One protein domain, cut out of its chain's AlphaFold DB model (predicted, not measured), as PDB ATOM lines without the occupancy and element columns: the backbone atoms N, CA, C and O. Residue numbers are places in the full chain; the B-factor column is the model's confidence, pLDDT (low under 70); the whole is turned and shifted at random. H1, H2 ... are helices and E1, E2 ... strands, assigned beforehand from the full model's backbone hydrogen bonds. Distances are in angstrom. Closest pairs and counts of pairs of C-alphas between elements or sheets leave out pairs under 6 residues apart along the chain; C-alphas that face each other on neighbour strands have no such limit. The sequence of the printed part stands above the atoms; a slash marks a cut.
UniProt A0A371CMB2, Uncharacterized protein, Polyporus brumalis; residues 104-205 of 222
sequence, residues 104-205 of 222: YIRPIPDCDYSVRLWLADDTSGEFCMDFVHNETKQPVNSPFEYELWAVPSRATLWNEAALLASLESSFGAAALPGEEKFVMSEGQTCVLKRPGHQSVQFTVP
ATOM      1  N   TYR A 104     317.803 321.712 263.663       95.25
ATOM      2  CA  TYR A 104     318.489 322.939 263.276       95.25
ATOM      3  C   TYR A 104     319.980 322.660 263.150       95.25
ATOM      4  O   TYR A 104     320.591 322.141 264.076       95.25
ATOM      5  N   ILE A 105     320.582 323.031 262.022       96.12
ATOM      6  CA  ILE A 105     322.028 322.898 261.806       96.12
ATOM      7  C   ILE A 105     322.595 324.268 261.456       96.12
ATOM      8  O   ILE A 105     322.047 324.973 260.597       96.12
ATOM      9  N   ARG A 106     323.676 324.665 262.131       97.38
ATOM     10  CA  ARG A 106     324.390 325.919 261.870       97.38
ATOM     11  C   ARG A 106     325.904 325.687 261.857       97.38
ATOM     12  O   ARG A 106     326.412 325.117 262.822       97.38
ATOM     13  N   PRO A 107     326.616 326.130 260.804       97.06
ATOM     14  CA  PRO A 107     328.067 326.024 260.756       97.06
ATOM     15  C   PRO A 107     328.697 326.880 261.849       97.06
ATOM     16  O   PRO A 107     328.237 327.989 262.131       97.06
ATOM     17  N   ILE A 108     329.756 326.356 262.454       96.00
ATOM     18  CA  ILE A 108     330.610 327.130 263.346       96.00
ATOM     19  C   ILE A 108     331.556 327.950 262.448       96.00
ATOM     20  O   ILE A 108     332.158 327.373 261.542       96.00
ATOM     21  N   PRO A 109     331.702 329.273 262.649       95.75
ATOM     22  CA  PRO A 109     332.619 330.088 261.854       95.75
ATOM     23  C   PRO A 109     334.063 329.581 261.914       95.75
ATOM     24  O   PRO A 109     334.539 329.209 262.994       95.75
ATOM     25  N   ASP A 110     334.742 329.603 260.765       93.00
ATOM     26  CA  ASP A 110     336.151 329.211 260.609       93.00
ATOM     27  C   ASP A 110     336.432 327.798 261.151       93.00
ATOM     28  O   ASP A 110     337.360 327.575 261.924       93.00
ATOM     29  N   CYS A 111     335.542 326.850 260.845       91.88
ATOM     30  CA  CYS A 111     335.544 325.511 261.422       91.88
ATOM     31  C   CYS A 111     334.860 324.505 260.487       91.88
ATOM     32  O   CYS A 111     333.811 324.798 259.912       91.88
ATOM     33  N   ASP A 112     335.386 323.281 260.419       94.69
ATOM     34  CA  ASP A 112     334.819 322.191 259.607       94.69
ATOM     35  C   ASP A 112     333.602 321.512 260.251       94.69
ATOM     36  O   ASP A 112     333.085 320.518 259.738       94.69
ATOM     37  N   TYR A 113     333.104 322.057 261.360       95.88
ATOM     38  CA  TYR A 113     331.999 321.493 262.123       95.88
ATOM     39  C   TYR A 113     330.804 322.444 262.205       95.88
ATOM     40  O   TYR A 113     330.928 323.670 262.180       95.88
ATOM     41  N   SER A 114     329.624 321.854 262.354       96.69
ATOM     42  CA  SER A 114     328.367 322.539 262.636       96.69
ATOM     43  C   SER A 114     327.832 322.115 263.997       96.69
ATOM     44  O   SER A 114     327.999 320.968 264.409       96.69
ATOM     45  N   VAL A 115     327.115 323.025 264.650       96.94
ATOM     46  CA  VAL A 115     326.212 322.681 265.751       96.94
ATOM     47  C   VAL A 115     324.922 322.140 265.148       96.94
ATOM     48  O   VAL A 115     324.327 322.784 264.276       96.94
ATOM     49  N   ARG A 116     324.475 320.977 265.623       97.25
ATOM     50  CA  ARG A 116     323.163 320.416 265.308       97.25
ATOM     51  C   ARG A 116     322.331 320.340 266.583       97.25
ATOM     52  O   ARG A 116     322.753 319.746 267.565       97.25
ATOM     53  N   LEU A 117     321.148 320.942 266.543       97.19
ATOM     54  CA  LEU A 117     320.143 320.923 267.601       97.19
ATOM     55  C   LEU A 117     318.917 320.153 267.131       97.19
ATOM     56  O   LEU A 117     318.509 320.299 265.979       97.19
ATOM     57  N   TRP A 118     318.292 319.396 268.022       95.62
ATOM     58  CA  TRP A 118     316.993 318.787 267.766       95.62
ATOM     59  C   TRP A 118     316.121 318.793 269.009       95.62
ATOM     60  O   TRP A 118     316.626 318.735 270.130       95.62
ATOM     61  N   LEU A 119     314.809 318.880 268.800       92.62
ATOM     62  CA  LEU A 119     313.848 318.817 269.895       92.62
ATOM     63  C   LEU A 119     313.872 317.408 270.500       92.62
ATOM     64  O   LEU A 119     313.616 316.431 269.793       92.62
ATOM     65  N   ALA A 120     314.219 317.319 271.782       90.62
ATOM     66  CA  ALA A 120     314.314 316.069 272.524       90.62
ATOM     67  C   ALA A 120     313.018 315.771 273.280       90.62
ATOM     68  O   ALA A 120     312.551 314.638 273.267       90.62
ATOM     69  N   ASP A 121     312.411 316.785 273.889       87.69
ATOM     70  CA  ASP A 121     311.105 316.663 274.528       87.69
ATOM     71  C   ASP A 121     310.338 317.983 274.385       87.69
ATOM     72  O   ASP A 121     310.785 319.053 274.804       87.69
ATOM     73  N   ASP A 122     309.177 317.906 273.739       84.88
ATOM     74  CA  ASP A 122     308.314 319.052 273.471       84.88
ATOM     75  C   ASP A 122     307.659 319.596 274.746       84.88
ATOM     76  O   ASP A 122     307.425 320.801 274.873       84.88
ATOM     77  N   THR A 123     307.414 318.717 275.715       83.88
ATOM     78  CA  THR A 123     306.685 319.027 276.936       83.88
ATOM     79  C   THR A 123     307.569 319.853 277.864       83.88
ATOM     80  O   THR A 123     307.179 320.945 278.290       83.88
ATOM     81  N   SER A 124     308.799 319.396 278.102       86.00
ATOM     82  CA  SER A 124     309.805 320.124 278.887       86.00
ATOM     83  C   SER A 124     310.487 321.261 278.112       86.00
ATOM     84  O   SER A 124     311.027 322.179 278.726       86.00
ATOM     85  N   GLY A 125     310.410 321.278 276.774       89.94
ATOM     86  CA  GLY A 125     311.178 322.224 275.956       89.94
ATOM     87  C   GLY A 125     312.665 321.910 275.946       89.94
ATOM     88  O   GLY A 125     313.491 322.820 275.900       89.94
ATOM     89  N   GLU A 126     313.019 320.637 276.042       93.75
ATOM     90  CA  GLU A 126     314.404 320.203 275.997       93.75
ATOM     91  C   GLU A 126     314.850 319.995 274.555       93.75
ATOM     92  O   GLU A 126     314.186 319.349 273.740       93.75
ATOM     93  N   PHE A 127     316.024 320.528 274.251       96.25
ATOM     94  CA  PHE A 127     316.761 320.268 273.031       96.25
ATOM     95  C   PHE A 127     317.997 319.446 273.359       96.25
ATOM     96  O   PHE A 127     318.674 319.675 274.362       96.25
ATOM     97  N   CYS A 128     318.329 318.532 272.458       97.25
ATOM     98  CA  CYS A 128     319.646 317.931 272.433       97.25
ATOM     99  C   CYS A 128     320.520 318.619 271.389       97.25
ATOM    100  O   CYS A 128     320.033 319.116 270.371       97.25
ATOM    101  N   MET A 129     321.821 318.636 271.661       96.94
ATOM    102  CA  MET A 129     322.849 319.182 270.788       96.94
ATOM    103  C   MET A 129     323.953 318.159 270.557       96.94
ATOM    104  O   MET A 129     324.387 317.509 271.504       96.94
ATOM    105  N   ASP A 130     324.477 318.104 269.337       97.12
ATOM    106  CA  ASP A 130     325.792 317.542 269.049       97.12
ATOM    107  C   ASP A 130     326.557 318.371 268.006       97.12
ATOM    108  O   ASP A 130     326.083 319.401 267.508       97.12
ATOM    109  N   PHE A 131     327.777 317.926 267.711       96.50
ATOM    110  CA  PHE A 131     328.588 318.447 266.622       96.50
ATOM    111  C   PHE A 131     328.525 317.488 265.439       96.50
ATOM    112  O   PHE A 131     328.561 316.272 265.611       96.50
ATOM    113  N   VAL A 132     328.469 318.031 264.227       95.75
ATOM    114  CA  VAL A 132     328.541 317.246 262.988       95.75
ATOM    115  C   VAL A 132     329.605 317.820 262.071       95.75
ATOM    116  O   VAL A 132     329.762 319.037 261.981       95.75
ATOM    117  N   HIS A 133     330.323 316.959 261.360       95.75
ATOM    118  CA  HIS A 133     331.258 317.399 260.329       95.75
ATOM    119  C   HIS A 133     330.496 317.988 259.133       95.75
ATOM    120  O   HIS A 133     329.500 317.422 258.670       95.75
ATOM    121  N   ASN A 134     330.961 319.118 258.603       95.44
ATOM    122  CA  ASN A 134     330.250 319.887 257.583       95.44
ATOM    123  C   ASN A 134     330.064 319.104 256.282       95.44
ATOM    124  O   ASN A 134     328.971 319.138 255.716       95.44
ATOM    125  N   GLU A 135     331.090 318.390 255.822       94.81
ATOM    126  CA  GLU A 135     331.028 317.624 254.570       94.81
ATOM    127  C   GLU A 135     330.269 316.301 254.730       94.81
ATOM    128  O   GLU A 135     329.258 316.076 254.072       94.81
ATOM    129  N   THR A 136     330.724 315.436 255.641       93.69
ATOM    130  CA  THR A 136     330.192 314.073 255.798       93.69
ATOM    131  C   THR A 136     328.851 314.015 256.527       93.69
ATOM    132  O   THR A 136     328.188 312.979 256.494       93.69
ATOM    133  N   LYS A 137     328.463 315.099 257.216       92.06
ATOM    134  CA  LYS A 137     327.290 315.180 258.107       92.06
ATOM    135  C   LYS A 137     327.302 314.162 259.251       92.06
ATOM    136  O   LYS A 137     326.282 313.983 259.914       92.06
ATOM    137  N   GLN A 138     328.441 313.517 259.495       93.69
ATOM    138  CA  GLN A 138     328.577 312.538 260.562       93.69
ATOM    139  C   GLN A 138     328.699 313.243 261.910       93.69
ATOM    140  O   GLN A 138     329.417 314.247 261.998       93.69
ATOM    141  N   PRO A 139     328.013 312.743 262.950       94.50
ATOM    142  CA  PRO A 139     328.180 313.264 264.289       94.50
ATOM    143  C   PRO A 139     329.586 312.959 264.797       94.50
ATOM    144  O   PRO A 139     330.152 311.898 264.535       94.50
ATOM    145  N   VAL A 140     330.142 313.905 265.540       94.56
ATOM    146  CA  VAL A 140     331.435 313.779 266.202       94.56
ATOM    147  C   VAL A 140     331.271 314.159 267.665       94.56
ATOM    148  O   VAL A 140     330.456 315.020 268.003       94.56
ATOM    149  N   ASN A 141     332.045 313.515 268.537       94.31
ATOM    150  CA  ASN A 141     332.194 314.021 269.900       94.31
ATOM    151  C   ASN A 141     332.926 315.360 269.837       94.31
ATOM    152  O   ASN A 141     333.618 315.609 268.846       94.31
ATOM    153  N   SER A 142     332.757 316.186 270.871       87.19
ATOM    154  CA  SER A 142     333.338 317.521 271.016       87.19
ATOM    155  C   SER A 142     334.751 317.522 270.455       87.19
ATOM    156  O   SER A 142     335.656 316.922 271.044       87.19
ATOM    157  N   PRO A 143     334.926 318.082 269.249       68.75
ATOM    158  CA  PRO A 143     336.206 318.013 268.594       68.75
ATOM    159  C   PRO A 143     337.108 318.978 269.363       68.75
ATOM    160  O   PRO A 143     336.789 320.161 269.474       68.75
ATOM    161  N   PHE A 144     338.225 318.475 269.889       63.53
ATOM    162  CA  PHE A 144     339.231 319.261 270.620       63.53
ATOM    163  C   PHE A 144     338.777 319.766 272.005       63.53
ATOM    164  O   PHE A 144     337.737 319.380 272.528       63.53
ATOM    165  N   GLU A 145     339.599 320.625 272.618       82.81
ATOM    166  CA  GLU A 145     339.403 321.257 273.935       82.81
ATOM    167  C   GLU A 145     338.279 322.319 273.925       82.81
ATOM    168  O   GLU A 145     338.433 323.430 274.436       82.81
ATOM    169  N   TYR A 146     337.158 322.032 273.263       88.75
ATOM    170  CA  TYR A 146     336.016 322.935 273.231       88.75
ATOM    171  C   TYR A 146     335.307 322.932 274.578       88.75
ATOM    172  O   TYR A 146     335.042 321.886 275.166       88.75
ATOM    173  N   GLU A 147     334.936 324.124 275.030       94.38
ATOM    174  CA  GLU A 147     334.096 324.288 276.207       94.38
ATOM    175  C   GLU A 147     332.744 324.842 275.779       94.38
ATOM    176  O   GLU A 147     332.662 325.895 275.134       94.38
ATOM    177  N   LEU A 148     331.674 324.160 276.173       95.69
ATOM    178  CA  LEU A 148     330.316 324.630 275.956       95.69
ATOM    179  C   LEU A 148     329.756 325.175 277.267       95.69
ATOM    180  O   LEU A 148     329.583 324.441 278.231       95.69
ATOM    181  N   TRP A 149     329.455 326.467 277.301       96.19
ATOM    182  CA  TRP A 149     328.953 327.144 278.492       96.19
ATOM    183  C   TRP A 149     327.489 327.511 278.320       96.19
ATOM    184  O   TRP A 149     327.133 328.165 277.344       96.19
ATOM    185  N   ALA A 150     326.655 327.174 279.295       94.81
ATOM    186  CA  ALA A 150     325.379 327.829 279.509       94.81
ATOM    187  C   ALA A 150     325.646 329.212 280.093       94.81
ATOM    188  O   ALA A 150     326.295 329.322 281.132       94.81
ATOM    189  N   VAL A 151     325.155 330.265 279.447       93.62
ATOM    190  CA  VAL A 151     325.271 331.626 279.966       93.62
ATOM    191  C   VAL A 151     323.889 332.211 280.236       93.62
ATOM    192  O   VAL A 151     322.928 331.908 279.520       93.62
ATOM    193  N   PRO A 152     323.762 333.068 281.257       86.94
ATOM    194  CA  PRO A 152     322.511 333.751 281.533       86.94
ATOM    195  C   PRO A 152     322.106 334.588 280.327       86.94
ATOM    196  O   PRO A 152     322.942 335.208 279.661       86.94
ATOM    197  N   SER A 153     320.808 334.629 280.040       76.44
ATOM    198  CA  SER A 153     320.327 335.601 279.066       76.44
ATOM    199  C   SER A 153     320.562 337.004 279.627       76.44
ATOM    200  O   SER A 153     320.515 337.212 280.840       76.44
ATOM    201  N   ARG A 154     320.728 338.007 278.758       68.38
ATOM    202  CA  ARG A 154     320.784 339.412 279.204       68.38
ATOM    203  C   ARG A 154     319.555 339.829 280.030       68.38
ATOM    204  O   ARG A 154     319.643 340.788 280.785       68.38
ATOM    205  N   ALA A 155     318.435 339.116 279.891       66.69
ATOM    206  CA  ALA A 155     317.199 339.347 280.631       66.69
ATOM    207  C   ALA A 155     317.139 338.626 281.995       66.69
ATOM    208  O   ALA A 155     316.261 338.924 282.799       66.69
ATOM    209  N   THR A 156     318.050 337.691 282.282       62.81
ATOM    210  CA  THR A 156     318.080 336.905 283.524       62.81
ATOM    211  C   THR A 156     319.434 337.050 284.211       62.81
ATOM    212  O   THR A 156     320.294 336.186 284.116       62.81
ATOM    213  N   LEU A 157     319.626 338.164 284.924       60.22
ATOM    214  CA  LEU A 157     320.903 338.547 285.550       60.22
ATOM    215  C   LEU A 157     321.327 337.698 286.768       60.22
ATOM    216  O   LEU A 157     322.390 337.943 287.325       60.22
ATOM    217  N   TRP A 158     320.504 336.750 287.214       64.12
ATOM    218  CA  TRP A 158     320.684 336.035 288.485       64.12
ATOM    219  C   TRP A 158     321.248 334.617 288.347       64.12
ATOM    220  O   TRP A 158     321.541 333.991 289.360       64.12
ATOM    221  N   ASN A 159     321.424 334.113 287.124       71.94
ATOM    222  CA  ASN A 159     322.109 332.840 286.908       71.94
ATOM    223  C   ASN A 159     323.607 333.090 286.721       71.94
ATOM    224  O   ASN A 159     323.998 334.120 286.178       71.94
ATOM    225  N   GLU A 160     324.447 332.154 287.145       81.81
ATOM    226  CA  GLU A 160     325.866 332.151 286.785       81.81
ATOM    227  C   GLU A 160     326.072 331.376 285.479       81.81
ATOM    228  O   GLU A 160     325.236 330.565 285.073       81.81
ATOM    229  N   ALA A 161     327.183 331.646 284.794       90.38
ATOM    230  CA  ALA A 161     327.581 330.815 283.668       90.38
ATOM    231  C   ALA A 161     328.018 329.435 284.179       90.38
ATOM    232  O   ALA A 161     328.804 329.345 285.119       90.38
ATOM    233  N   ALA A 162     327.550 328.370 283.536       93.38
ATOM    234  CA  ALA A 162     327.869 326.996 283.905       93.38
ATOM    235  C   ALA A 162     328.471 326.250 282.714       93.38
ATOM    236  O   ALA A 162     327.962 326.342 281.596       93.38
ATOM    237  N   LEU A 163     329.544 325.499 282.950       94.56
ATOM    238  CA  LEU A 163     330.085 324.580 281.953       94.56
ATOM    239  C   LEU A 163     329.104 323.414 281.778       94.56
ATOM    240  O   LEU A 163     328.711 322.779 282.756       94.56
ATOM    241  N   LEU A 164     328.694 323.145 280.541       95.06
ATOM    242  CA  LEU A 164     327.802 322.041 280.223       95.06
ATOM    243  C   LEU A 164     328.599 320.743 280.117       95.06
ATOM    244  O   LEU A 164     329.543 320.639 279.335       95.06
ATOM    245  N   ALA A 165     328.175 319.742 280.882       94.19
ATOM    246  CA  ALA A 165     328.623 318.370 280.713       94.19
ATOM    247  C   ALA A 165     327.801 317.687 279.613       94.19
ATOM    248  O   ALA A 165     326.620 317.992 279.420       94.19
ATOM    249  N   SER A 166     328.413 316.731 278.916       95.19
ATOM    250  CA  SER A 166     327.652 315.828 278.059       95.19
ATOM    251  C   SER A 166     326.672 314.999 278.892       95.19
ATOM    252  O   SER A 166     326.849 314.799 280.102       95.19
ATOM    253  N   LEU A 167     325.619 314.508 278.244       93.75
ATOM    254  CA  LEU A 167     324.636 313.640 278.877       93.75
ATOM    255  C   LEU A 167     325.324 312.384 279.420       93.75
ATOM    256  O   LEU A 167     325.076 311.983 280.551       93.75
ATOM    257  N   GLU A 168     326.258 311.824 278.653       91.94
ATOM    258  CA  GLU A 168     327.054 310.662 279.046       91.94
ATOM    259  C   GLU A 168     327.864 310.945 280.311       91.94
ATOM    260  O   GLU A 168     327.758 310.197 281.285       91.94
ATOM    261  N   SER A 169     328.603 312.061 280.342       90.88
ATOM    262  CA  SER A 169     329.393 312.443 281.514       90.88
ATOM    263  C   SER A 169     328.517 312.694 282.740       90.88
ATOM    264  O   SER A 169     328.932 312.380 283.854       90.88
ATOM    265  N   SER A 170     327.306 313.224 282.555       90.75
ATOM    266  CA  SER A 170     326.343 313.437 283.645       90.75
ATOM    267  C   SER A 170     325.860 312.118 284.263       90.75
ATOM    268  O   SER A 170     325.524 312.077 285.444       90.75
ATOM    269  N   PHE A 171     325.892 311.025 283.495       85.12
ATOM    270  CA  PHE A 171     325.646 309.661 283.974       85.12
ATOM    271  C   PHE A 171     326.930 308.904 284.357       85.12
ATOM    272  O   PHE A 171     326.888 307.698 284.600       85.12
ATOM    273  N   GLY A 172     328.078 309.587 284.421       85.44
ATOM    274  CA  GLY A 172     329.366 308.978 284.765       85.44
ATOM    275  C   GLY A 172     329.913 308.032 283.692       85.44
ATOM    276  O   GLY A 172     330.720 307.156 284.005       85.44
ATOM    277  N   ALA A 173     329.475 308.184 282.441       84.31
ATOM    278  CA  ALA A 173     329.918 307.390 281.305       84.31
ATOM    279  C   ALA A 173     330.739 308.233 280.318       84.31
ATOM    280  O   ALA A 173     330.521 309.431 280.150       84.31
ATOM    281  N   ALA A 174     331.674 307.587 279.624       86.88
ATOM    282  CA  ALA A 174     332.335 308.189 278.473       86.88
ATOM    283  C   ALA A 174     331.455 308.027 277.226       86.88
ATOM    284  O   ALA A 174     330.859 306.969 277.013       86.88
ATOM    285  N   ALA A 175     331.405 309.056 276.381       88.81
ATOM    286  CA  ALA A 175     330.702 308.967 275.111       88.81
ATOM    287  C   ALA A 175     331.454 308.076 274.114       88.81
ATOM    288  O   ALA A 175     332.662 308.223 273.912       88.81
ATOM    289  N   LEU A 176     330.722 307.185 273.441       89.00
ATOM    290  CA  LEU A 176     331.232 306.476 272.267       89.00
ATOM    291  C   LEU A 176     331.485 307.472 271.120       89.00
ATOM    292  O   LEU A 176     330.897 308.557 271.123       89.00
ATOM    293  N   PRO A 177     332.340 307.145 270.134       91.31
ATOM    294  CA  PRO A 177     332.598 308.031 269.001       91.31
ATOM    295  C   PRO A 177     331.311 308.458 268.283       91.31
ATOM    296  O   PRO A 177     330.559 307.619 267.793       91.31
ATOM    297  N   GLY A 178     331.069 309.768 268.219       92.88
ATOM    298  CA  GLY A 178     329.902 310.354 267.557       92.88
ATOM    299  C   GLY A 178     328.601 310.273 268.359       92.88
ATOM    300  O   GLY A 178     327.569 310.714 267.861       92.88
ATOM    301  N   GLU A 179     328.613 309.753 269.587       93.06
ATOM    302  CA  GLU A 179     327.412 309.594 270.420       93.06
ATOM    303  C   GLU A 179     327.240 310.702 271.463       93.06
ATOM    304  O   GLU A 179     326.137 310.852 271.996       93.06
ATOM    305  N   GLU A 180     328.275 311.515 271.700       95.12
ATOM    306  CA  GLU A 180     328.203 312.613 272.663       95.12
ATOM    307  C   GLU A 180     327.080 313.584 272.310       95.12
ATOM    308  O   GLU A 180     326.844 313.910 271.135       95.12
ATOM    309  N   LYS A 181     326.375 314.030 273.346       95.75
ATOM    310  CA  LYS A 181     325.291 314.993 273.232       95.75
ATOM    311  C   LYS A 181     325.142 315.813 274.499       95.75
ATOM    312  O   LYS A 181     325.430 315.348 275.596       95.75
ATOM    313  N   PHE A 182     324.636 317.025 274.343       97.06
ATOM    314  CA  PHE A 182     324.335 317.945 275.436       97.06
ATOM    315  C   PHE A 182     322.830 318.163 275.498       97.06
ATOM    316  O   PHE A 182     322.174 318.186 274.456       97.06
ATOM    317  N   VAL A 183     322.283 318.335 276.699       96.06
ATOM    318  CA  VAL A 183     320.871 318.690 276.901       96.06
ATOM    319  C   VAL A 183     320.795 320.154 277.310       96.06
ATOM    320  O   VAL A 183     321.586 320.624 278.127       96.06
ATOM    321  N   MET A 184     319.868 320.885 276.706       95.44
ATOM    322  CA  MET A 184     319.682 322.313 276.923       95.44
ATOM    323  C   MET A 184     318.209 322.685 276.843       95.44
ATOM    324  O   MET A 184     317.433 322.061 276.124       95.44
ATOM    325  N   SER A 185     317.825 323.723 277.572       94.12
ATOM    326  CA  SER A 185     316.456 324.217 277.580       94.12
ATOM    327  C   SER A 185     316.203 325.192 276.434       94.12
ATOM    328  O   SER A 185     317.069 325.957 276.005       94.12
ATOM    329  N   GLU A 186     314.964 325.212 275.975       93.56
ATOM    330  CA  GLU A 186     314.432 326.187 275.039       93.56
ATOM    331  C   GLU A 186     314.783 327.638 275.439       93.56
ATOM    332  O   GLU A 186     314.545 328.080 276.567       93.56
ATOM    333  N   GLY A 187     315.344 328.420 274.513       92.81
ATOM    334  CA  GLY A 187     315.754 329.802 274.777       92.81
ATOM    335  C   GLY A 187     317.008 329.977 275.643       92.81
ATOM    336  O   GLY A 187     317.393 331.121 275.904       92.81
ATOM    337  N   GLN A 188     317.659 328.894 276.076       93.62
ATOM    338  CA  GLN A 188     318.953 328.954 276.753       93.62
ATOM    339  C   GLN A 188     320.000 329.574 275.822       93.62
ATOM    340  O   GLN A 188     320.037 329.289 274.627       93.62
ATOM    341  N   THR A 189     320.843 330.457 276.356       95.19
ATOM    342  CA  THR A 189     321.969 331.013 275.599       95.19
ATOM    343  C   THR A 189     323.226 330.241 275.951       95.19
ATOM    344  O   THR A 189     323.501 330.000 277.125       95.19
ATOM    345  N   CYS A 190     323.981 329.861 274.930       96.00
ATOM    346  CA  CYS A 190     325.206 329.102 275.073       96.00
ATOM    347  C   CYS A 190     326.376 329.849 274.432       96.00
ATOM    348  O   CYS A 190     326.208 330.554 273.434       96.00
ATOM    349  N   VAL A 191     327.565 329.672 275.001       96.19
ATOM    350  CA  VAL A 191     328.833 330.153 274.453       96.19
ATOM    351  C   VAL A 191     329.749 328.961 274.233       96.19
ATOM    352  O   VAL A 191     330.112 328.266 275.178       96.19
ATOM    353  N   LEU A 192     330.137 328.749 272.981       96.19
ATOM    354  CA  LEU A 192     331.159 327.789 272.596       96.19
ATOM    355  C   LEU A 192     332.518 328.492 272.577       96.19
ATOM    356  O   LEU A 192     332.740 329.395 271.763       96.19
ATOM    357  N   LYS A 193     333.427 328.079 273.462       95.31
ATOM    358  CA  LYS A 193     334.821 328.531 273.470       95.31
ATOM    359  C   LYS A 193     335.700 327.515 272.759       95.31
ATOM    360  O   LYS A 193     335.525 326.311 272.918       95.31
ATOM    361  N   ARG A 194     336.644 328.029 271.974       93.12
ATOM    362  CA  ARG A 194     337.529 327.242 271.117       93.12
ATOM    363  C   ARG A 194     338.939 327.825 271.206       93.12
ATOM    364  O   ARG A 194     339.078 329.035 271.001       93.12
ATOM    365  N   PRO A 195     339.979 327.023 271.486       91.31
ATOM    366  CA  PRO A 195     341.348 327.526 271.518       91.31
ATOM    367  C   PRO A 195     341.725 328.242 270.215       91.31
ATOM    368  O   PRO A 195     341.437 327.761 269.118       91.31
ATOM    369  N   GLY A 196     342.338 329.422 270.330       92.25
ATOM    370  CA  GLY A 196     342.807 330.212 269.185       92.25
ATOM    371  C   GLY A 196     341.722 330.873 268.322       92.25
ATOM    372  O   GLY A 196     342.071 331.543 267.355       92.25
ATOM    373  N   HIS A 197     340.434 330.736 268.656       92.69
ATOM    374  CA  HIS A 197     339.328 331.289 267.867       92.69
ATOM    375  C   HIS A 197     338.406 332.170 268.712       92.69
ATOM    376  O   HIS A 197     338.362 332.078 269.939       92.69
ATOM    377  N   GLN A 198     337.620 333.015 268.044       94.94
ATOM    378  CA  GLN A 198     336.569 333.774 268.716       94.94
ATOM    379  C   GLN A 198     335.470 332.844 269.245       94.94
ATOM    380  O   GLN A 198     335.052 331.889 268.572       94.94
ATOM    381  N   SER A 199     334.994 333.164 270.450       95.31
ATOM    382  CA  SER A 199     333.850 332.505 271.073       95.31
ATOM    383  C   SER A 199     332.592 332.697 270.234       95.31
ATOM    384  O   SER A 199     332.323 333.792 269.740       95.31
ATOM    385  N   VAL A 200     331.793 331.641 270.117       95.81
ATOM    386  CA  VAL A 200     330.543 331.658 269.353       95.81
ATOM    387  C   VAL A 200     329.379 331.603 270.326       95.81
ATOM    388  O   VAL A 200     329.255 330.650 271.090       95.81
ATOM    389  N   GLN A 201     328.521 332.619 270.294       95.94
ATOM    390  CA  GLN A 201     327.296 332.646 271.085       95.94
ATOM    391  C   GLN A 201     326.102 332.242 270.222       95.94
ATOM    392  O   GLN A 201     325.948 332.724 269.099       95.94
ATOM    393  N   PHE A 202     325.225 331.405 270.764       95.88
ATOM    394  CA  PHE A 202     323.946 331.069 270.146       95.88
ATOM    395  C   PHE A 202     322.855 330.922 271.205       95.88
ATOM    396  O   PHE A 202     323.134 330.777 272.393       95.88
ATOM    397  N   THR A 203     321.601 330.964 270.767       96.00
ATOM    398  CA  THR A 203     320.435 330.771 271.632       96.00
ATOM    399  C   THR A 203     319.608 329.620 271.086       96.00
ATOM    400  O   THR A 203     319.329 329.571 269.886       96.00
ATOM    401  N   VAL A 204     319.232 328.692 271.965       96.06
ATOM    402  CA  VAL A 204     318.372 327.555 271.630       96.06
ATOM    403  C   VAL A 204     317.029 328.084 271.116       96.06
ATOM    404  O   VAL A 204     316.468 328.991 271.742       96.06
ATOM    405  N   PRO A 205     316.506 327.569 269.987       94.62
ATOM    406  CA  PRO A 205     315.234 328.018 269.435       94.62
ATOM    407  C   PRO A 205     314.104 327.970 270.457       94.62
ATOM    408  O   PRO A 205     314.092 327.101 271.326       94.62
TER     409      PRO A 205
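What this domain is: This is residues 104 to 205 of the 222 residues of an uncharacterized protein of Polyporus brumalis (UniProt A0A371CMB2). Two small antiparallel sheets curve partly face to face, like a loosely formed barrel left open between E1 and E7 and between E4 and E5. The larger sheet, strongly twisted, has the order E1, E2, E3, E5; the smaller has E4, E6, E7; short H1 sits outside, by E5. The 102 printed residues run E1, E2, E3, E4, H1, E5, E6, E7, mostly strand, with under half in named elements. The whole is compact, radius of gyration of the C-alphas 13.3 A, spanning 38 by 30 by 26 A.

Where its parts are: E1, residues 104 to 107, begins at C-alpha 104 (318.489, 322.939, 263.276). E2, 113 to 121, is 24.8 A long and E3, 126 to 133, 23.2 A. E4 is 147 to 151, H1 167 to 170, E5 182 to 185 and E6 189 to 193, 13.3 A. E7, 200 to 203, ends at C-alpha 203 (320.435, 330.771, 271.632).

How they stand to each other: E1, E2 and E3 form a meander, each strand the antiparallel neighbour of the one before. Within hydrogen-bond range are N 106 and O 115, 2.9 A, in the hairpin E1 and E2, and N 116 and O 130, 2.9 A, in the hairpin E2 and E3. E3 and edge strand E5 have N 127 and O 184 at 2.8 A. H1 only grazes this sheet; the closest C-alphas of H1 and E5, Leu 167 and Phe 182, are 5.5 A apart. H1 is too short for an O i to N i+4 pair; its one O i to N i+3 pair is within range. In the other sheet, inner strand E6 has N 191 and O 149 of E4 at 2.8 A, and N 190 and O 202 of E7, its hairpin partner, at 2.8 A. E1 and E7 are apart; E4 and E5 are only just apart, 8.3 A at the closest.

The domain as a whole: The C-alphas farthest apart, of Thr 136 and Trp 158, are 40.5 A apart. The printed part has no cut. The links E3 to E4, E4 to H1 and H1 to E5 are long. Residues 143 to 144 and 154 to 158 have pLDDT under 70.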